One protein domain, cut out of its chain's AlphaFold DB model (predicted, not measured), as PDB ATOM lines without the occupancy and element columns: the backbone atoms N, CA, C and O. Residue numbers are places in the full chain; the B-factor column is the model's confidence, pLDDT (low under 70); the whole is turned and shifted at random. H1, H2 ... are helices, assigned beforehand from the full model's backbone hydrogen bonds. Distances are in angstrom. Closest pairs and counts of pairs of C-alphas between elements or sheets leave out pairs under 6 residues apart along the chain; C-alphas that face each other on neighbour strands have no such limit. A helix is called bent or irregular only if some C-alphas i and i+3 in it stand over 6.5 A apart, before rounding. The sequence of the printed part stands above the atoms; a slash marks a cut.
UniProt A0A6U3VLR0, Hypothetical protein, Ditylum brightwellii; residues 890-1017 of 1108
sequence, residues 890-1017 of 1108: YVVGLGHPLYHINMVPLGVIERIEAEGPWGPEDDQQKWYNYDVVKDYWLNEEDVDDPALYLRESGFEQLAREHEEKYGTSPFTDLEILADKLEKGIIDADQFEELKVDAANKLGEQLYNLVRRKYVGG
ATOM      1  N   TYR A 890     -50.585  25.015  -8.222       85.25
ATOM      2  CA  TYR A 890     -51.320  25.900  -9.121       85.25
ATOM      3  C   TYR A 890     -51.936  25.111 -10.282       85.25
ATOM      4  O   TYR A 890     -53.139  25.203 -10.509       85.25
ATOM      5  N   VAL A 891     -51.141  24.268 -10.948       84.69
ATOM      6  CA  VAL A 891     -51.582  23.406 -12.056       84.69
ATOM      7  C   VAL A 891     -52.693  22.449 -11.610       84.69
ATOM      8  O   VAL A 891     -53.717  22.353 -12.281       84.69
ATOM      9  N   VAL A 892     -52.559  21.825 -10.436       81.56
ATOM     10  CA  VAL A 892     -53.602  20.966  -9.842       81.56
ATOM     11  C   VAL A 892     -54.884  21.738  -9.497       81.56
ATOM     12  O   VAL A 892     -55.979  21.206  -9.659       81.56
ATOM     13  N   GLY A 893     -54.772  22.975  -8.999       81.00
ATOM     14  CA  GLY A 893     -55.919  23.750  -8.508       81.00
ATOM     15  C   GLY A 893     -56.661  24.579  -9.563       81.00
ATOM     16  O   GLY A 893     -57.861  24.809  -9.416       81.00
ATOM     17  N   LEU A 894     -55.959  25.052 -10.596       82.06
ATOM     18  CA  LEU A 894     -56.466  25.994 -11.605       82.06
ATOM     19  C   LEU A 894     -56.176  25.560 -13.053       82.06
ATOM     20  O   LEU A 894     -56.622  26.229 -13.984       82.06
ATOM     21  N   GLY A 895     -55.439  24.469 -13.272       82.81
ATOM     22  CA  GLY A 895     -54.904  24.103 -14.584       82.81
ATOM     23  C   GLY A 895     -53.642  24.890 -14.955       82.81
ATOM     24  O   GLY A 895     -53.259  25.859 -14.298       82.81
ATOM     25  N   HIS A 896     -52.973  24.461 -16.026       86.31
ATOM     26  CA  HIS A 896     -51.750  25.101 -16.515       86.31
ATOM     27  C   HIS A 896     -52.018  26.546 -17.010       86.31
ATOM     28  O   HIS A 896     -52.952  26.721 -17.799       86.31
ATOM     29  N   PRO A 897     -51.200  27.564 -16.645       86.00
ATOM     30  CA  PRO A 897     -51.482  28.983 -16.917       86.00
ATOM     31  C   PRO A 897     -51.821  29.311 -18.378       86.00
ATOM     32  O   PRO A 897     -52.746  30.065 -18.647       86.00
ATOM     33  N   LEU A 898     -51.153  28.676 -19.348       84.38
ATOM     34  CA  LEU A 898     -51.431  28.872 -20.783       84.38
ATOM     35  C   LEU A 898     -52.821  28.368 -21.269       84.38
ATOM     36  O   LEU A 898     -53.129  28.501 -22.452       84.38
ATOM     37  N   TYR A 899     -53.680  27.824 -20.396       83.62
ATOM     38  CA  TYR A 899     -55.116  27.617 -20.664       83.62
ATOM     39  C   TYR A 899     -56.025  28.699 -20.044       83.62
ATOM     40  O   TYR A 899     -57.241  28.637 -20.229       83.62
ATOM     41  N   HIS A 900     -55.486  29.693 -19.324       82.38
ATOM     42  CA  HIS A 900     -56.246  30.774 -18.664       82.38
ATOM     43  C   HIS A 900     -56.633  31.867 -19.668       82.38
ATOM     44  O   HIS A 900     -56.246  33.026 -19.581       82.38
ATOM     45  N   ILE A 901     -57.387  31.437 -20.673       77.38
ATOM     46  CA  ILE A 901     -57.713  32.173 -21.886       77.38
ATOM     47  C   ILE A 901     -58.998  32.982 -21.682       77.38
ATOM     48  O   ILE A 901     -60.055  32.417 -21.394       77.38
ATOM     49  N   ASN A 902     -58.926  34.302 -21.885       73.69
ATOM     50  CA  ASN A 902     -60.069  35.208 -21.701       73.69
ATOM     51  C   ASN A 902     -61.205  34.944 -22.704       73.69
ATOM     52  O   ASN A 902     -62.381  35.070 -22.364       73.69
ATOM     53  N   MET A 903     -60.859  34.568 -23.940       74.44
ATOM     54  CA  MET A 903     -61.805  34.290 -25.025       74.44
ATOM     55  C   MET A 903     -61.430  32.996 -25.753       74.44
ATOM     56  O   MET A 903     -60.648  33.011 -26.699       74.44
ATOM     57  N   VAL A 904     -62.001  31.868 -25.315       76.38
ATOM     58  CA  VAL A 904     -61.700  30.528 -25.856       76.38
ATOM     59  C   VAL A 904     -61.978  30.467 -27.371       76.38
ATOM     60  O   VAL A 904     -63.137  30.620 -27.773       76.38
ATOM     61  N   PRO A 905     -60.967  30.211 -28.227       72.75
ATOM     62  CA  PRO A 905     -61.180  30.126 -29.667       72.75
ATOM     63  C   PRO A 905     -62.063  28.945 -30.080       72.75
ATOM     64  O   PRO A 905     -62.029  27.856 -29.498       72.75
ATOM     65  N   LEU A 906     -62.814  29.145 -31.164       74.88
ATOM     66  CA  LEU A 906     -63.608  28.095 -31.803       74.88
ATOM     67  C   LEU A 906     -62.710  26.904 -32.187       74.88
ATOM     68  O   LEU A 906     -61.652  27.081 -32.787       74.88
ATOM     69  N   GLY A 907     -63.131  25.689 -31.825       76.94
ATOM     70  CA  GLY A 907     -62.371  24.456 -32.065       76.94
ATOM     71  C   GLY A 907     -61.270  24.137 -31.040       76.94
ATOM     72  O   GLY A 907     -60.651  23.080 -31.141       76.94
ATOM     73  N   VAL A 908     -61.015  24.979 -30.028       81.94
ATOM     74  CA  VAL A 908     -60.093  24.613 -28.926       81.94
ATOM     75  C   VAL A 908     -60.700  23.524 -28.043       81.94
ATOM     76  O   VAL A 908     -60.028  22.538 -27.757       81.94
ATOM     77  N   ILE A 909     -61.988  23.629 -27.699       81.38
ATOM     78  CA  ILE A 909     -62.699  22.586 -26.936       81.38
ATOM     79  C   ILE A 909     -62.723  21.264 -27.721       81.38
ATOM     80  O   ILE A 909     -62.391  20.227 -27.163       81.38
ATOM     81  N   GLU A 910     -62.997  21.302 -29.029       83.75
ATOM     82  CA  GLU A 910     -62.991  20.109 -29.897       83.75
ATOM     83  C   GLU A 910     -61.604  19.435 -29.961       83.75
ATOM     84  O   GLU A 910     -61.510  18.210 -30.020       83.75
ATOM     85  N   ARG A 911     -60.511  20.215 -29.893       82.38
ATOM     86  CA  ARG A 911     -59.142  19.684 -29.762       82.38
ATOM     87  C   ARG A 911     -58.872  19.075 -28.386       82.38
ATOM     88  O   ARG A 911     -58.258  18.014 -28.325       82.38
ATOM     89  N   ILE A 912     -59.354  19.689 -27.304       83.25
ATOM     90  CA  ILE A 912     -59.261  19.117 -25.948       83.25
ATOM     91  C   ILE A 912     -60.079  17.820 -25.853       83.25
ATOM     92  O   ILE A 912     -59.626  16.865 -25.238       83.25
ATOM     93  N   GLU A 913     -61.237  17.719 -26.505       81.88
ATOM     94  CA  GLU A 913     -62.006  16.468 -26.567       81.88
ATOM     95  C   GLU A 913     -61.304  15.389 -27.418       81.88
ATOM     96  O   GLU A 913     -61.368  14.204 -27.090       81.88
ATOM     97  N   ALA A 914     -60.581  15.769 -28.477       82.75
ATOM     98  CA  ALA A 914     -59.842  14.828 -29.322       82.75
ATOM     99  C   ALA A 914     -58.531  14.311 -28.690       82.75
ATOM    100  O   ALA A 914     -58.241  13.117 -28.772       82.75
ATOM    101  N   GLU A 915     -57.736  15.190 -28.072       76.94
ATOM    102  CA  GLU A 915     -56.380  14.899 -27.562       76.94
ATOM    103  C   GLU A 915     -56.283  14.805 -26.030       76.94
ATOM    104  O   GLU A 915     -55.189  14.630 -25.493       76.94
ATOM    105  N   GLY A 916     -57.409  14.980 -25.337       71.31
ATOM    106  CA  GLY A 916     -57.478  15.312 -23.917       71.31
ATOM    107  C   GLY A 916     -56.875  14.318 -22.923       71.31
ATOM    108  O   GLY A 916     -56.368  13.254 -23.291       71.31
ATOM    109  N   PRO A 917     -56.959  14.651 -21.622       69.75
ATOM    110  CA  PRO A 917     -56.417  13.855 -20.524       69.75
ATOM    111  C   PRO A 917     -57.192  12.542 -20.286       69.75
ATOM    112  O   PRO A 917     -57.830  12.325 -19.258       69.75
ATOM    113  N   TRP A 918     -57.112  11.611 -21.235       74.94
ATOM    114  CA  TRP A 918     -57.734  10.289 -21.182       74.94
ATOM    115  C   TRP A 918     -56.896   9.303 -20.341       74.94
ATOM    116  O   TRP A 918     -56.419   8.283 -20.838       74.94
ATOM    117  N   GLY A 919     -56.699   9.629 -19.059       67.56
ATOM    118  CA  GLY A 919     -55.852   8.887 -18.114       67.56
ATOM    119  C   GLY A 919     -56.333   8.934 -16.651       67.56
ATOM    120  O   GLY A 919     -57.445   9.396 -16.390       67.56
ATOM    121  N   PRO A 920     -55.528   8.429 -15.694       72.38
ATOM    122  CA  PRO A 920     -55.765   8.543 -14.249       72.38
ATOM    123  C   PRO A 920     -55.828   9.999 -13.771       72.38
ATOM    124  O   PRO A 920     -55.112  10.841 -14.296       72.38
ATOM    125  N   GLU A 921     -56.635  10.290 -12.747       67.81
ATOM    126  CA  GLU A 921     -56.933  11.655 -12.265       67.81
ATOM    127  C   GLU A 921     -55.681  12.499 -11.930       67.81
ATOM    128  O   GLU A 921     -55.617  13.667 -12.314       67.81
ATOM    129  N   ASP A 922     -54.647  11.894 -11.326       63.44
ATOM    130  CA  ASP A 922     -53.333  12.524 -11.086       63.44
ATOM    131  C   ASP A 922     -52.636  12.992 -12.385       63.44
ATOM    132  O   ASP A 922     -52.034  14.067 -12.423       63.44
ATOM    133  N   ASP A 923     -52.721  12.194 -13.455       66.81
ATOM    134  CA  ASP A 923     -52.138  12.512 -14.765       66.81
ATOM    135  C   ASP A 923     -52.992  13.551 -15.511       66.81
ATOM    136  O   ASP A 923     -52.456  14.358 -16.272       66.81
ATOM    137  N   GLN A 924     -54.314  13.571 -15.279       68.50
ATOM    138  CA  GLN A 924     -55.213  14.562 -15.882       68.50
ATOM    139  C   GLN A 924     -54.897  15.978 -15.401       68.50
ATOM    140  O   GLN A 924     -54.841  16.905 -16.205       68.50
ATOM    141  N   GLN A 925     -54.649  16.135 -14.098       68.75
ATOM    142  CA  GLN A 925     -54.322  17.425 -13.486       68.75
ATOM    143  C   GLN A 925     -53.000  18.002 -14.014       68.75
ATOM    144  O   GLN A 925     -52.858  19.216 -14.106       68.75
ATOM    145  N   LYS A 926     -52.050  17.141 -14.402       70.88
ATOM    146  CA  LYS A 926     -50.738  17.514 -14.960       70.88
ATOM    147  C   LYS A 926     -50.694  17.582 -16.493       70.88
ATOM    148  O   LYS A 926     -49.631  17.832 -17.061       70.88
ATOM    149  N   TRP A 927     -51.806  17.341 -17.185       79.31
ATOM    150  CA  TRP A 927     -51.827  17.303 -18.646       79.31
ATOM    151  C   TRP A 927     -51.700  18.705 -19.259       79.31
ATOM    152  O   TRP A 927     -52.443  19.628 -18.928       79.31
ATOM    153  N   TYR A 928     -50.766  18.848 -20.200       82.75
ATOM    154  CA  TYR A 928     -50.503  20.098 -20.908       82.75
ATOM    155  C   TYR A 928     -50.094  19.831 -22.363       82.75
ATOM    156  O   TYR A 928     -49.105  19.138 -22.617       82.75
ATOM    157  N   ASN A 929     -50.816  20.409 -23.328       85.19
ATOM    158  CA  ASN A 929     -50.403  20.475 -24.732       85.19
ATOM    159  C   ASN A 929     -50.539  21.902 -25.290       85.19
ATOM    160  O   ASN A 929     -51.651  22.388 -25.509       85.19
ATOM    161  N   TYR A 930     -49.408  22.549 -25.582       82.31
ATOM    162  CA  TYR A 930     -49.385  23.894 -26.153       82.31
ATOM    163  C   TYR A 930     -50.070  23.976 -27.520       82.31
ATOM    164  O   TYR A 930     -50.802  24.928 -27.753       82.31
ATOM    165  N   ASP A 931     -49.913  22.985 -28.408       81.62
ATOM    166  CA  ASP A 931     -50.440  23.044 -29.787       81.62
ATOM    167  C   ASP A 931     -51.981  23.169 -29.871       81.62
ATOM    168  O   ASP A 931     -52.531  23.554 -30.905       81.62
ATOM    169  N   VAL A 932     -52.684  22.911 -28.765       83.38
ATOM    170  CA  VAL A 932     -54.126  23.144 -28.605       83.38
ATOM    171  C   VAL A 932     -54.463  24.634 -28.438       83.38
ATOM    172  O   VAL A 932     -55.469  25.093 -28.972       83.38
ATOM    173  N   VAL A 933     -53.625  25.389 -27.717       80.06
ATOM    174  CA  VAL A 933     -53.810  26.820 -27.378       80.06
ATOM    175  C   VAL A 933     -52.885  27.764 -28.144       80.06
ATOM    176  O   VAL A 933     -53.057  28.975 -28.095       80.06
ATOM    177  N   LYS A 934     -51.923  27.223 -28.884       78.94
ATOM    178  CA  LYS A 934     -50.928  27.933 -29.694       78.94
ATOM    179  C   LYS A 934     -51.529  28.958 -30.655       78.94
ATOM    180  O   LYS A 934     -50.958  30.026 -30.823       78.94
ATOM    181  N   ASP A 935     -52.706  28.684 -31.218       74.62
ATOM    182  CA  ASP A 935     -53.423  29.641 -32.076       74.62
ATOM    183  C   ASP A 935     -54.054  30.817 -31.306       74.62
ATOM    184  O   ASP A 935     -54.525  31.758 -31.934       74.62
ATOM    185  N   TYR A 936     -54.131  30.772 -29.974       75.25
ATOM    186  CA  TYR A 936     -54.540  31.915 -29.154       75.25
ATOM    187  C   TYR A 936     -53.333  32.813 -28.878       75.25
ATOM    188  O   TYR A 936     -53.301  33.957 -29.316       75.25
ATOM    189  N   TRP A 937     -52.301  32.248 -28.248       72.56
ATOM    190  CA  TRP A 937     -51.104  32.983 -27.835       72.56
ATOM    191  C   TRP A 937     -50.314  33.556 -29.024       72.56
ATOM    192  O   TRP A 937     -49.799  34.657 -28.926       72.56
ATOM    193  N   LEU A 938     -50.308  32.895 -30.193       68.44
ATOM    194  CA  LEU A 938     -49.718  33.445 -31.428       68.44
ATOM    195  C   LEU A 938     -50.619  34.457 -32.179       68.44
ATOM    196  O   LEU A 938     -50.291  34.823 -33.313       68.44
ATOM    197  N   ASN A 939     -51.760  34.862 -31.610       61.44
ATOM    198  CA  ASN A 939     -52.708  35.814 -32.208       61.44
ATOM    199  C   ASN A 939     -53.070  37.007 -31.298       61.44
ATOM    200  O   ASN A 939     -53.639  37.970 -31.814       61.44
ATOM    201  N   GLU A 940     -52.772  36.980 -29.993       57.34
ATOM    202  CA  GLU A 940     -52.799  38.193 -29.160       57.34
ATOM    203  C   GLU A 940     -51.549  39.050 -29.435       57.34
ATOM    204  O   GLU A 940     -50.489  38.524 -29.765       57.34
ATOM    205  N   GLU A 941     -51.673  40.381 -29.366       52.75
ATOM    206  CA  GLU A 941     -50.650  41.299 -29.900       52.75
ATOM    207  C   GLU A 941     -49.420  41.500 -28.991       52.75
ATOM    208  O   GLU A 941     -48.481  42.171 -29.416       52.75
ATOM    209  N   ASP A 942     -49.415  40.919 -27.782       50.22
ATOM    210  CA  ASP A 942     -48.465  41.237 -26.701       50.22
ATOM    211  C   ASP A 942     -47.625  40.037 -26.184       50.22
ATOM    212  O   ASP A 942     -46.826  40.217 -25.267       50.22
ATOM    213  N   VAL A 943     -47.782  38.807 -26.714       53.81
ATOM    214  CA  VAL A 943     -47.098  37.596 -26.182       53.81
ATOM    215  C   VAL A 943     -46.382  36.785 -27.273       53.81
ATOM    216  O   VAL A 943     -46.829  35.716 -27.689       53.81
ATOM    217  N   ASP A 944     -45.217  37.269 -27.709       62.34
ATOM    218  CA  ASP A 944     -44.370  36.582 -28.702       62.34
ATOM    219  C   ASP A 944     -43.654  35.319 -28.168       62.34
ATOM    220  O   ASP A 944     -43.261  34.454 -28.958       62.34
ATOM    221  N   ASP A 945     -43.488  35.178 -26.844       73.44
ATOM    222  CA  ASP A 945     -42.812  34.035 -26.210       73.44
ATOM    223  C   ASP A 945     -43.587  33.477 -24.990       73.44
ATOM    224  O   ASP A 945     -43.597  34.094 -23.919       73.44
ATOM    225  N   PRO A 946     -44.195  32.278 -25.099       78.44
ATOM    226  CA  PRO A 946     -44.887  31.618 -23.990       78.44
ATOM    227  C   PRO A 946     -43.974  31.214 -22.824       78.44
ATOM    228  O   PRO A 946     -44.459  31.093 -21.699       78.44
ATOM    229  N   ALA A 947     -42.680  30.975 -23.070       80.94
ATOM    230  CA  ALA A 947     -41.733  30.611 -22.019       80.94
ATOM    231  C   ALA A 947     -41.364  31.840 -21.177       80.94
ATOM    232  O   ALA A 947     -41.419  31.779 -19.947       80.94
ATOM    233  N   LEU A 948     -41.083  32.975 -21.828       77.88
ATOM    234  CA  LEU A 948     -40.895  34.264 -21.160       77.88
ATOM    235  C   LEU A 948     -42.145  34.672 -20.368       77.88
ATOM    236  O   LEU A 948     -42.027  34.961 -19.184       77.88
ATOM    237  N   TYR A 949     -43.344  34.573 -20.958       81.94
ATOM    238  CA  TYR A 949     -44.605  34.850 -20.254       81.94
ATOM    239  C   TYR A 949     -44.779  34.008 -18.978       81.94
ATOM    240  O   TYR A 949     -45.212  34.524 -17.944       81.94
ATOM    241  N   LEU A 950     -44.418  32.719 -19.018       86.44
ATOM    242  CA  LEU A 950     -44.433  31.858 -17.832       86.44
ATOM    243  C   LEU A 950     -43.407  32.320 -16.785       86.44
ATOM    244  O   LEU A 950     -43.770  32.417 -15.613       86.44
ATOM    245  N   ARG A 951     -42.175  32.671 -17.184       84.31
ATOM    246  CA  ARG A 951     -41.139  33.214 -16.279       84.31
ATOM    247  C   ARG A 951     -41.580  34.531 -15.626       84.31
ATOM    248  O   ARG A 951     -41.527  34.641 -14.405       84.31
ATOM    249  N   GLU A 952     -42.070  35.492 -16.407       80.62
ATOM    250  CA  GLU A 952     -42.567  36.792 -15.920       80.62
ATOM    251  C   GLU A 952     -43.782  36.643 -14.992       80.62
ATOM    252  O   GLU A 952     -43.916  37.369 -14.007       80.62
ATOM    253  N   SER A 953     -44.630  35.644 -15.253       81.69
ATOM    254  CA  SER A 953     -45.759  35.271 -14.392       81.69
ATOM    255  C   SER A 953     -45.351  34.485 -13.129       81.69
ATOM    256  O   SER A 953     -46.215  34.160 -12.313       81.69
ATOM    257  N   GLY A 954     -44.061  34.178 -12.941       85.19
ATOM    258  CA  GLY A 954     -43.523  33.478 -11.767       85.19
ATOM    259  C   GLY A 954     -43.552  31.944 -11.831       85.19
ATOM    260  O   GLY A 954     -43.450  31.295 -10.789       85.19
ATOM    261  N   PHE A 955     -43.690  31.357 -13.023       88.75
ATOM    262  CA  PHE A 955     -43.734  29.910 -13.271       88.75
ATOM    263  C   PHE A 955     -42.438  29.399 -13.934       88.75
ATOM    264  O   PHE A 955     -42.416  29.015 -15.108       88.75
ATOM    265  N   GLU A 956     -41.326  29.418 -13.191       85.12
ATOM    266  CA  GLU A 956     -39.998  29.025 -13.691       85.12
ATOM    267  C   GLU A 956     -39.886  27.540 -14.076       85.12
ATOM    268  O   GLU A 956     -39.110  27.183 -14.969       85.12
ATOM    269  N   GLN A 957     -40.591  26.642 -13.383       85.69
ATOM    270  CA  GLN A 957     -40.566  25.212 -13.688       85.69
ATOM    271  C   GLN A 957     -41.409  24.903 -14.922       85.69
ATOM    272  O   GLN A 957     -40.920  24.200 -15.803       85.69
ATOM    273  N   LEU A 958     -42.607  25.483 -15.040       86.44
ATOM    274  CA  LEU A 958     -43.453  25.305 -16.225       86.44
ATOM    275  C   LEU A 958     -42.836  25.937 -17.479       86.44
ATOM    276  O   LEU A 958     -42.937  25.354 -18.557       86.44
ATOM    277  N   ALA A 959     -42.140  27.074 -17.350       87.12
ATOM    278  CA  ALA A 959     -41.350  27.638 -18.446       87.12
ATOM    279  C   ALA A 959     -40.288  26.643 -18.939       87.12
ATOM    280  O   ALA A 959     -40.199  26.364 -20.132       87.12
ATOM    281  N   ARG A 960     -39.542  26.020 -18.019       85.38
ATOM    282  CA  ARG A 960     -38.520  25.016 -18.355       85.38
ATOM    283  C   ARG A 960     -39.116  23.747 -18.968       85.38
ATOM    284  O   ARG A 960     -38.580  23.242 -19.947       85.38
ATOM    285  N   GLU A 961     -40.237  23.251 -18.443       85.31
ATOM    286  CA  GLU A 961     -40.962  22.108 -19.023       85.31
ATOM    287  C   GLU A 961     -41.517  22.431 -20.425       85.31
ATOM    288  O   GLU A 961     -41.545  21.560 -21.297       85.31
ATOM    289  N   HIS A 962     -41.910  23.685 -20.679       85.62
ATOM    290  CA  HIS A 962     -42.271  24.166 -22.012       85.62
ATOM    291  C   HIS A 962     -41.052  24.207 -22.947       85.62
ATOM    292  O   HIS A 962     -41.117  23.657 -24.045       85.62
ATOM    293  N   GLU A 963     -39.935  24.795 -22.511       83.75
ATOM    294  CA  GLU A 963     -38.675  24.880 -23.267       83.75
ATOM    295  C   GLU A 963     -38.118  23.485 -23.619       83.75
ATOM    296  O   GLU A 963     -37.709  23.246 -24.755       83.75
ATOM    297  N   GLU A 964     -38.171  22.522 -22.691       84.44
ATOM    298  CA  GLU A 964     -37.767  21.126 -22.928       84.44
ATOM    299  C   GLU A 964     -38.674  20.396 -23.939       84.44
ATOM    300  O   GLU A 964     -38.219  19.485 -24.637       84.44
ATOM    301  N   LYS A 965     -39.953  20.786 -24.038       82.88
ATOM    302  CA  LYS A 965     -40.963  20.120 -24.876       82.88
ATOM    303  C   LYS A 965     -41.146  20.751 -26.261       82.88
ATOM    304  O   LYS A 965     -41.419  20.024 -27.219       82.88
ATOM    305  N   TYR A 966     -41.005  22.071 -26.372       78.38
ATOM    306  CA  TYR A 966     -41.268  22.849 -27.591       78.38
ATOM    307  C   TYR A 966     -40.032  23.591 -28.138       78.38
ATOM    308  O   TYR A 966     -40.056  24.011 -29.296       78.38
ATOM    309  N   GLY A 967     -38.941  23.664 -27.366       75.88
ATOM    310  CA  GLY A 967     -37.682  24.338 -27.707       75.88
ATOM    311  C   GLY A 967     -37.463  25.632 -26.913       75.88
ATOM    312  O   GLY A 967     -38.423  26.278 -26.499       75.88
ATOM    313  N   THR A 968     -36.199  26.026 -26.718       70.69
ATOM    314  CA  THR A 968     -35.853  27.338 -26.144       70.69
ATOM    315  C   THR A 968     -36.238  28.468 -27.096       70.69
ATOM    316  O   THR A 968     -36.194  28.318 -28.322       70.69
ATOM    317  N   SER A 969     -36.611  29.618 -26.536       67.69
ATOM    318  CA  SER A 969     -36.892  30.816 -27.326       67.69
ATOM    319  C   SER A 969     -35.599  31.566 -27.680       67.69
ATOM    320  O   SER A 969     -34.621  31.489 -26.936       67.69
ATOM    321  N   PRO A 970     -35.552  32.345 -28.778       66.81
ATOM    322  CA  PRO A 970     -34.373  33.155 -29.099       66.81
ATOM    323  C   PRO A 970     -34.019  34.209 -28.040       66.81
ATOM    324  O   PRO A 970     -32.854  34.584 -27.932       66.81
ATOM    325  N   PHE A 971     -34.993  34.656 -27.239       64.88
ATOM    326  CA  PHE A 971     -34.756  35.566 -26.116       64.88
ATOM    327  C   PHE A 971     -34.075  34.840 -24.945       64.88
ATOM    328  O   PHE A 971     -33.021  35.268 -24.481       64.88
ATOM    329  N   THR A 972     -34.599  33.682 -24.534       69.62
ATOM    330  CA  THR A 972     -33.987  32.876 -23.462       69.62
ATOM    331  C   THR A 972     -32.635  32.273 -23.877       69.62
ATOM    332  O   THR A 972     -31.728  32.199 -23.049       69.62
ATOM    333  N   ASP A 973     -32.430  31.943 -25.160       72.31
ATOM    334  CA  ASP A 973     -31.112  31.614 -25.735       72.31
ATOM    335  C   ASP A 973     -30.096  32.759 -25.499       72.31
ATOM    336  O   ASP A 973     -28.956  32.493 -25.111       72.31
ATOM    337  N   LEU A 974     -30.493  34.026 -25.710       70.44
ATOM    338  CA  LEU A 974     -29.637  35.207 -25.515       70.44
ATOM    339  C   LEU A 974     -29.307  35.453 -24.036       70.44
ATOM    340  O   LEU A 974     -28.138  35.679 -23.716       70.44
ATOM    341  N   GLU A 975     -30.291  35.352 -23.136       71.50
ATOM    342  CA  GLU A 975     -30.062  35.405 -21.682       71.50
ATOM    343  C   GLU A 975     -29.032  34.350 -21.259       71.50
ATOM    344  O   GLU A 975     -28.021  34.662 -20.633       71.50
ATOM    345  N   ILE A 976     -29.242  33.100 -21.681       76.31
ATOM    346  CA  ILE A 976     -28.380  31.955 -21.374       76.31
ATOM    347  C   ILE A 976     -26.967  32.121 -21.972       76.31
ATOM    348  O   ILE A 976     -26.011  31.538 -21.452       76.31
ATOM    349  N   LEU A 977     -26.793  32.887 -23.052       75.50
ATOM    350  CA  LEU A 977     -25.478  33.236 -23.604       75.50
ATOM    351  C   LEU A 977     -24.790  34.353 -22.806       75.50
ATOM    352  O   LEU A 977     -23.597  34.234 -22.527       75.50
ATOM    353  N   ALA A 978     -25.521  35.393 -22.392       74.25
ATOM    354  CA  ALA A 978     -24.986  36.475 -21.563       74.25
ATOM    355  C   ALA A 978     -24.574  35.964 -20.169       74.25
ATOM    356  O   ALA A 978     -23.478  36.243 -19.689       74.25
ATOM    357  N   ASP A 979     -25.406  35.108 -19.579       78.25
ATOM    358  CA  ASP A 979     -25.183  34.430 -18.303       78.25
ATOM    359  C   ASP A 979     -23.933  33.516 -18.337       78.25
ATOM    360  O   ASP A 979     -23.169  33.433 -17.371       78.25
ATOM    361  N   LYS A 980     -23.643  32.886 -19.487       79.75
ATOM    362  CA  LYS A 980     -22.395  32.128 -19.728       79.75
ATOM    363  C   LYS A 980     -21.172  33.021 -19.951       79.75
ATOM    364  O   LYS A 980     -20.071  32.602 -19.587       79.75
ATOM    365  N   LEU A 981     -21.341  34.207 -20.539       77.81
ATOM    366  CA  LEU A 981     -20.272  35.196 -20.697       77.81
ATOM    367  C   LEU A 981     -19.859  35.763 -19.329       77.81
ATOM    368  O   LEU A 981     -18.674  35.748 -19.002       77.81
ATOM    369  N   GLU A 982     -20.819  36.171 -18.490       78.62
ATOM    370  CA  GLU A 982     -20.546  36.651 -17.123       78.62
ATOM    371  C   GLU A 982     -19.851  35.574 -16.273       78.62
ATOM    372  O   GLU A 982     -18.881  35.851 -15.564       78.62
ATOM    373  N   LYS A 983     -20.278  34.312 -16.406       83.12
ATOM    374  CA  LYS A 983     -19.673  33.164 -15.706       83.12
ATOM    375  C   LYS A 983     -18.336  32.706 -16.312       83.12
ATOM    376  O   LYS A 983     -17.761  31.731 -15.827       83.12
ATOM    377  N   GLY A 984     -17.823  33.389 -17.342       71.75
ATOM    378  CA  GLY A 984     -16.523  33.112 -17.963       71.75
ATOM    379  C   GLY A 984     -16.436  31.751 -18.663       71.75
ATOM    380  O   GLY A 984     -15.361  31.156 -18.728       71.75
ATOM    381  N   ILE A 985     -17.572  31.228 -19.135       82.62
ATOM    382  CA  ILE A 985     -17.689  29.925 -19.813       82.62
ATOM    383  C   ILE A 985     -17.456  30.072 -21.329       82.62
ATOM    384  O   ILE A 985     -17.064  29.109 -21.989       82.62
ATOM    385  N   ILE A 986     -17.704  31.268 -21.867       80.56
ATOM    386  CA  ILE A 986     -17.625  31.635 -23.287       80.56
ATOM    387  C   ILE A 986     -16.778  32.915 -23.401       80.56
ATOM    388  O   ILE A 986     -16.943  33.826 -22.591       80.56
ATOM    389  N   ASP A 987     -15.877  32.987 -24.387       81.56
ATOM    390  CA  ASP A 987     -15.082  34.196 -24.665       81.56
ATOM    391  C   ASP A 987     -15.917  35.261 -25.410       81.56
ATOM    392  O   ASP A 987     -16.831  34.926 -26.161       81.56
ATOM    393  N   ALA A 988     -15.578  36.550 -25.279       73.50
ATOM    394  CA  ALA A 988     -16.340  37.646 -25.904       73.50
ATOM    395  C   ALA A 988     -16.516  37.491 -27.434       73.50
ATOM    396  O   ALA A 988     -17.614  37.694 -27.949       73.50
ATOM    397  N   ASP A 989     -15.474  37.042 -28.144       74.69
ATOM    398  CA  ASP A 989     -15.525  36.771 -29.590       74.69
ATOM    399  C   ASP A 989     -16.556  35.675 -29.944       74.69
ATOM    400  O   ASP A 989     -17.228  35.746 -30.970       74.69
ATOM    401  N   GLN A 990     -16.700  34.661 -29.080       72.44
ATOM    402  CA  GLN A 990     -17.655  33.556 -29.245       72.44
ATOM    403  C   GLN A 990     -19.082  33.977 -28.873       72.44
ATOM    404  O   GLN A 990     -20.045  33.474 -29.449       72.44
ATOM    405  N   PHE A 991     -19.225  34.890 -27.907       74.31
ATOM    406  CA  PHE A 991     -20.516  35.470 -27.558       74.31
ATOM    407  C   PHE A 991     -21.087  36.265 -28.734       74.31
ATOM    408  O   PHE A 991     -22.233  36.029 -29.093       74.31
ATOM    409  N   GLU A 992     -20.299  37.126 -29.386       71.69
ATOM    410  CA  GLU A 992     -20.771  37.895 -30.548       71.69
ATOM    411  C   GLU A 992     -21.136  37.001 -31.751       71.69
ATOM    412  O   GLU A 992     -22.162  37.241 -32.388       71.69
ATOM    413  N   GLU A 993     -20.388  35.921 -32.025       78.06
ATOM    414  CA  GLU A 993     -20.745  34.945 -33.076       78.06
ATOM    415  C   GLU A 993     -22.112  34.279 -32.802       78.06
ATOM    416  O   GLU A 993     -22.992  34.273 -33.664       78.06
ATOM    417  N   LEU A 994     -22.335  33.785 -31.578       71.12
ATOM    418  CA  LEU A 994     -23.584  33.107 -31.193       71.12
ATOM    419  C   LEU A 994     -24.769  34.073 -31.014       71.12
ATOM    420  O   LEU A 994     -25.918  33.713 -31.284       71.12
ATOM    421  N   LYS A 995     -24.499  35.311 -30.592       73.12
ATOM    422  CA  LYS A 995     -25.465  36.411 -30.478       73.12
ATOM    423  C   LYS A 995     -26.001  36.828 -31.843       73.12
ATOM    424  O   LYS A 995     -27.196  37.086 -31.942       73.12
ATOM    425  N   VAL A 996     -25.170  36.854 -32.891       71.56
ATOM    426  CA  VAL A 996     -25.636  37.107 -34.267       71.56
ATOM    427  C   VAL A 996     -26.601  36.011 -34.725       71.56
ATOM    428  O   VAL A 996     -27.674  36.330 -35.231       71.56
ATOM    429  N   ASP A 997     -26.293  34.733 -34.486       68.50
ATOM    430  CA  ASP A 997     -27.206  33.630 -34.824       68.50
ATOM    431  C   ASP A 997     -28.541  33.711 -34.059       68.50
ATOM    432  O   ASP A 997     -29.602  33.506 -34.651       68.50
ATOM    433  N   ALA A 998     -28.526  34.057 -32.769       63.88
ATOM    434  CA  ALA A 998     -29.753  34.229 -31.986       63.88
ATOM    435  C   ALA A 998     -30.553  35.487 -32.392       63.88
ATOM    436  O   ALA A 998     -31.775  35.416 -32.535       63.88
ATOM    437  N   ALA A 999     -29.879  36.608 -32.670       63.38
ATOM    438  CA  ALA A 999     -30.502  37.829 -33.181       63.38
ATOM    439  C   ALA A 999     -31.124  37.625 -34.574       63.38
ATOM    440  O   ALA A 999     -32.200  38.153 -34.841       63.38
ATOM    441  N   ASN A1000     -30.512  36.804 -35.436       66.94
ATOM    442  CA  ASN A1000     -31.095  36.421 -36.724       66.94
ATOM    443  C   ASN A1000     -32.402  35.624 -36.546       66.94
ATOM    444  O   ASN A1000     -33.382  35.929 -37.222       66.94
ATOM    445  N   LYS A1001     -32.467  34.661 -35.607       65.62
ATOM    446  CA  LYS A1001     -33.727  33.952 -35.278       65.62
ATOM    447  C   LYS A1001     -34.813  34.922 -34.791       65.62
ATOM    448  O   LYS A1001     -35.963  34.815 -35.208       65.62
ATOM    449  N   LEU A1002     -34.446  35.854 -33.909       58.22
ATOM    450  CA  LEU A1002     -35.358  36.855 -33.346       58.22
ATOM    451  C   LEU A1002     -35.858  37.828 -34.434       58.22
ATOM    452  O   LEU A1002     -37.048  38.127 -34.502       58.22
ATOM    453  N   GLY A1003     -34.980  38.228 -35.357       56.34
ATOM    454  CA  GLY A1003     -35.330  38.978 -36.564       56.34
ATOM    455  C   GLY A1003     -36.265  38.212 -37.505       56.34
ATOM    456  O   GLY A1003     -37.218  38.795 -38.019       56.34
ATOM    457  N   GLU A1004     -36.075  36.900 -37.693       60.88
ATOM    458  CA  GLU A1004     -37.024  36.062 -38.442       60.88
ATOM    459  C   GLU A1004     -38.389  35.950 -37.742       60.88
ATOM    460  O   GLU A1004     -39.418  35.940 -38.423       60.88
ATOM    461  N   GLN A1005     -38.440  35.894 -36.406       57.22
ATOM    462  CA  GLN A1005     -39.705  35.915 -35.658       57.22
ATOM    463  C   GLN A1005     -40.435  37.253 -35.833       57.22
ATOM    464  O   GLN A1005     -41.578  37.250 -36.296       57.22
ATOM    465  N   LEU A1006     -39.758  38.381 -35.590       55.75
ATOM    466  CA  LEU A1006     -40.291  39.733 -35.801       55.75
ATOM    467  C   LEU A1006     -40.753  39.951 -37.249       55.75
ATOM    468  O   LEU A1006     -41.861  40.431 -37.484       55.75
ATOM    469  N   TYR A1007     -39.965  39.524 -38.240       54.81
ATOM    470  CA  TYR A1007     -40.353  39.591 -39.650       54.81
ATOM    471  C   TYR A1007     -41.624  38.775 -39.936       54.81
ATOM    472  O   TYR A1007     -42.511  39.239 -40.653       54.81
ATOM    473  N   ASN A1008     -41.764  37.580 -39.352       54.44
ATOM    474  CA  ASN A1008     -42.976  36.773 -39.503       54.44
ATOM    475  C   ASN A1008     -44.186  37.333 -38.729       54.44
ATOM    476  O   ASN A1008     -45.313  37.124 -39.183       54.44
ATOM    477  N   LEU A1009     -43.983  38.055 -37.623       53.09
ATOM    478  CA  LEU A1009     -45.025  38.790 -36.894       53.09
ATOM    479  C   LEU A1009     -45.534  39.980 -37.725       53.09
ATOM    480  O   LEU A1009     -46.719  40.041 -38.056       53.09
ATOM    481  N   VAL A1010     -44.626  40.861 -38.161       53.00
ATOM    482  CA  VAL A1010     -44.902  42.004 -39.053       53.00
ATOM    483  C   VAL A1010     -45.624  41.536 -40.319       53.00
ATOM    484  O   VAL A1010     -46.687  42.048 -40.674       53.00
ATOM    485  N   ARG A1011     -45.118  40.480 -40.964       52.03
ATOM    486  CA  ARG A1011     -45.750  39.866 -42.137       52.03
ATOM    487  C   ARG A1011     -47.165  39.358 -41.848       52.03
ATOM    488  O   ARG A1011     -48.034  39.511 -42.701       52.03
ATOM    489  N   ARG A1012     -47.431  38.778 -40.672       51.56
ATOM    490  CA  ARG A1012     -48.781  38.326 -40.279       51.56
ATOM    491  C   ARG A1012     -49.724  39.515 -40.064       51.56
ATOM    492  O   ARG A1012     -50.855  39.469 -40.541       51.56
ATOM    493  N   LYS A1013     -49.232  40.592 -39.441       48.84
ATOM    494  CA  LYS A1013     -49.973  41.832 -39.152       48.84
ATOM    495  C   LYS A1013     -50.417  42.577 -40.420       48.84
ATOM    496  O   LYS A1013     -51.542  43.068 -40.467       48.84
ATOM    497  N   TYR A1014     -49.589  42.606 -41.470       51.84
ATOM    498  CA  TYR A1014     -49.886  43.358 -42.704       51.84
ATOM    499  C   TYR A1014     -50.475  42.539 -43.872       51.84
ATOM    500  O   TYR A1014     -51.061  43.129 -44.778       51.84
ATOM    501  N   VAL A1015     -50.401  41.200 -43.868       47.47
ATOM    502  CA  VAL A1015     -50.917  40.339 -44.968       47.47
ATOM    503  C   VAL A1015     -52.401  39.941 -44.788       47.47
ATOM    504  O   VAL A1015     -52.948  39.147 -45.550       47.47
ATOM    505  N   GLY A1016     -53.116  40.550 -43.835       45.59
ATOM    506  CA  GLY A1016     -54.559  40.346 -43.616       45.59
ATOM    507  C   GLY A1016     -55.495  40.830 -44.744       45.59
ATOM    508  O   GLY A1016     -56.710  40.672 -44.633       45.59
ATOM    509  N   GLY A1017     -54.966  41.413 -45.827       42.41
ATOM    510  CA  GLY A1017     -55.726  41.855 -47.001       42.41
ATOM    511  C   GLY A1017     -54.926  41.737 -48.302       42.41
ATOM    512  O   GLY A1017     -53.702  41.643 -48.282       42.41
TER     513      GLY A1017
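This is residues 890 to 1017 of the 1108 residues of the protein "Hypothetical protein" of Ditylum brightwellii (UniProt A0A6U3VLR0). The model is a loose, flat row of small helical groups: short helices H1 to H4, spread out among loops, stand at one end, a short helical hairpin H5 and H6 lies in the middle, and a longer hairpin H7 and H8 makes the other end. H8 is the longest helix and runs back well past the start of H7. The printed part has 128 residues with eight named helices and no named strand, and its class is all helix. It is loose, with a radius of gyration of the C-alphas of 17.5 A, and spans 51 by 44 by 21 A.

H1, residues 890 to 894, is close to but not clearly touching H3, residues 921 to 925; their closest C-alphas, Val 892 and Gln 925, are 5.1 A apart. H2, residues 908 to 915, touches H4, residues 930 to 937, at a shallow tilt of 11 degrees, opposite ways, with the C-alphas of Val 908 and Val 932 closest at 6.2 A. H5, residues 946 to 952, and H6, residues 956 to 966, form a helical hairpin, closest at C-alphas 947 and 959, 4.7 A. H7, residues 970 to 982, and H8, residues 988 to 1014, form another, at a shallow tilt of 18 degrees, closest at C-alphas 970 and 998, 5.6 A. H6 and H8 are apart. Every O i to N i+4 pair is within hydrogen-bond range in H1, H2, H3, H5, H6, H7 and H8; in H4 2 of 4 are.

H1 begins at C-alpha 890, (-51.320, 25.900, -9.121). H4 is irregular: C-alphas 932 and 935 are 7.4 A apart. H6 is 15.3 A long, H7 18.6 A and H8 37.9 A, ending at C-alpha 1014, (-49.886, 43.358, -42.704).

The C-alphas of Pro 920 and Asp 989, the two farthest apart, are 51.5 A apart. The printed part has no cut. The link H1 to H2 is long. Mean pLDDT of the printed part is 73.3, with residues 938 to 944 and 997 to 1017 among those under 70.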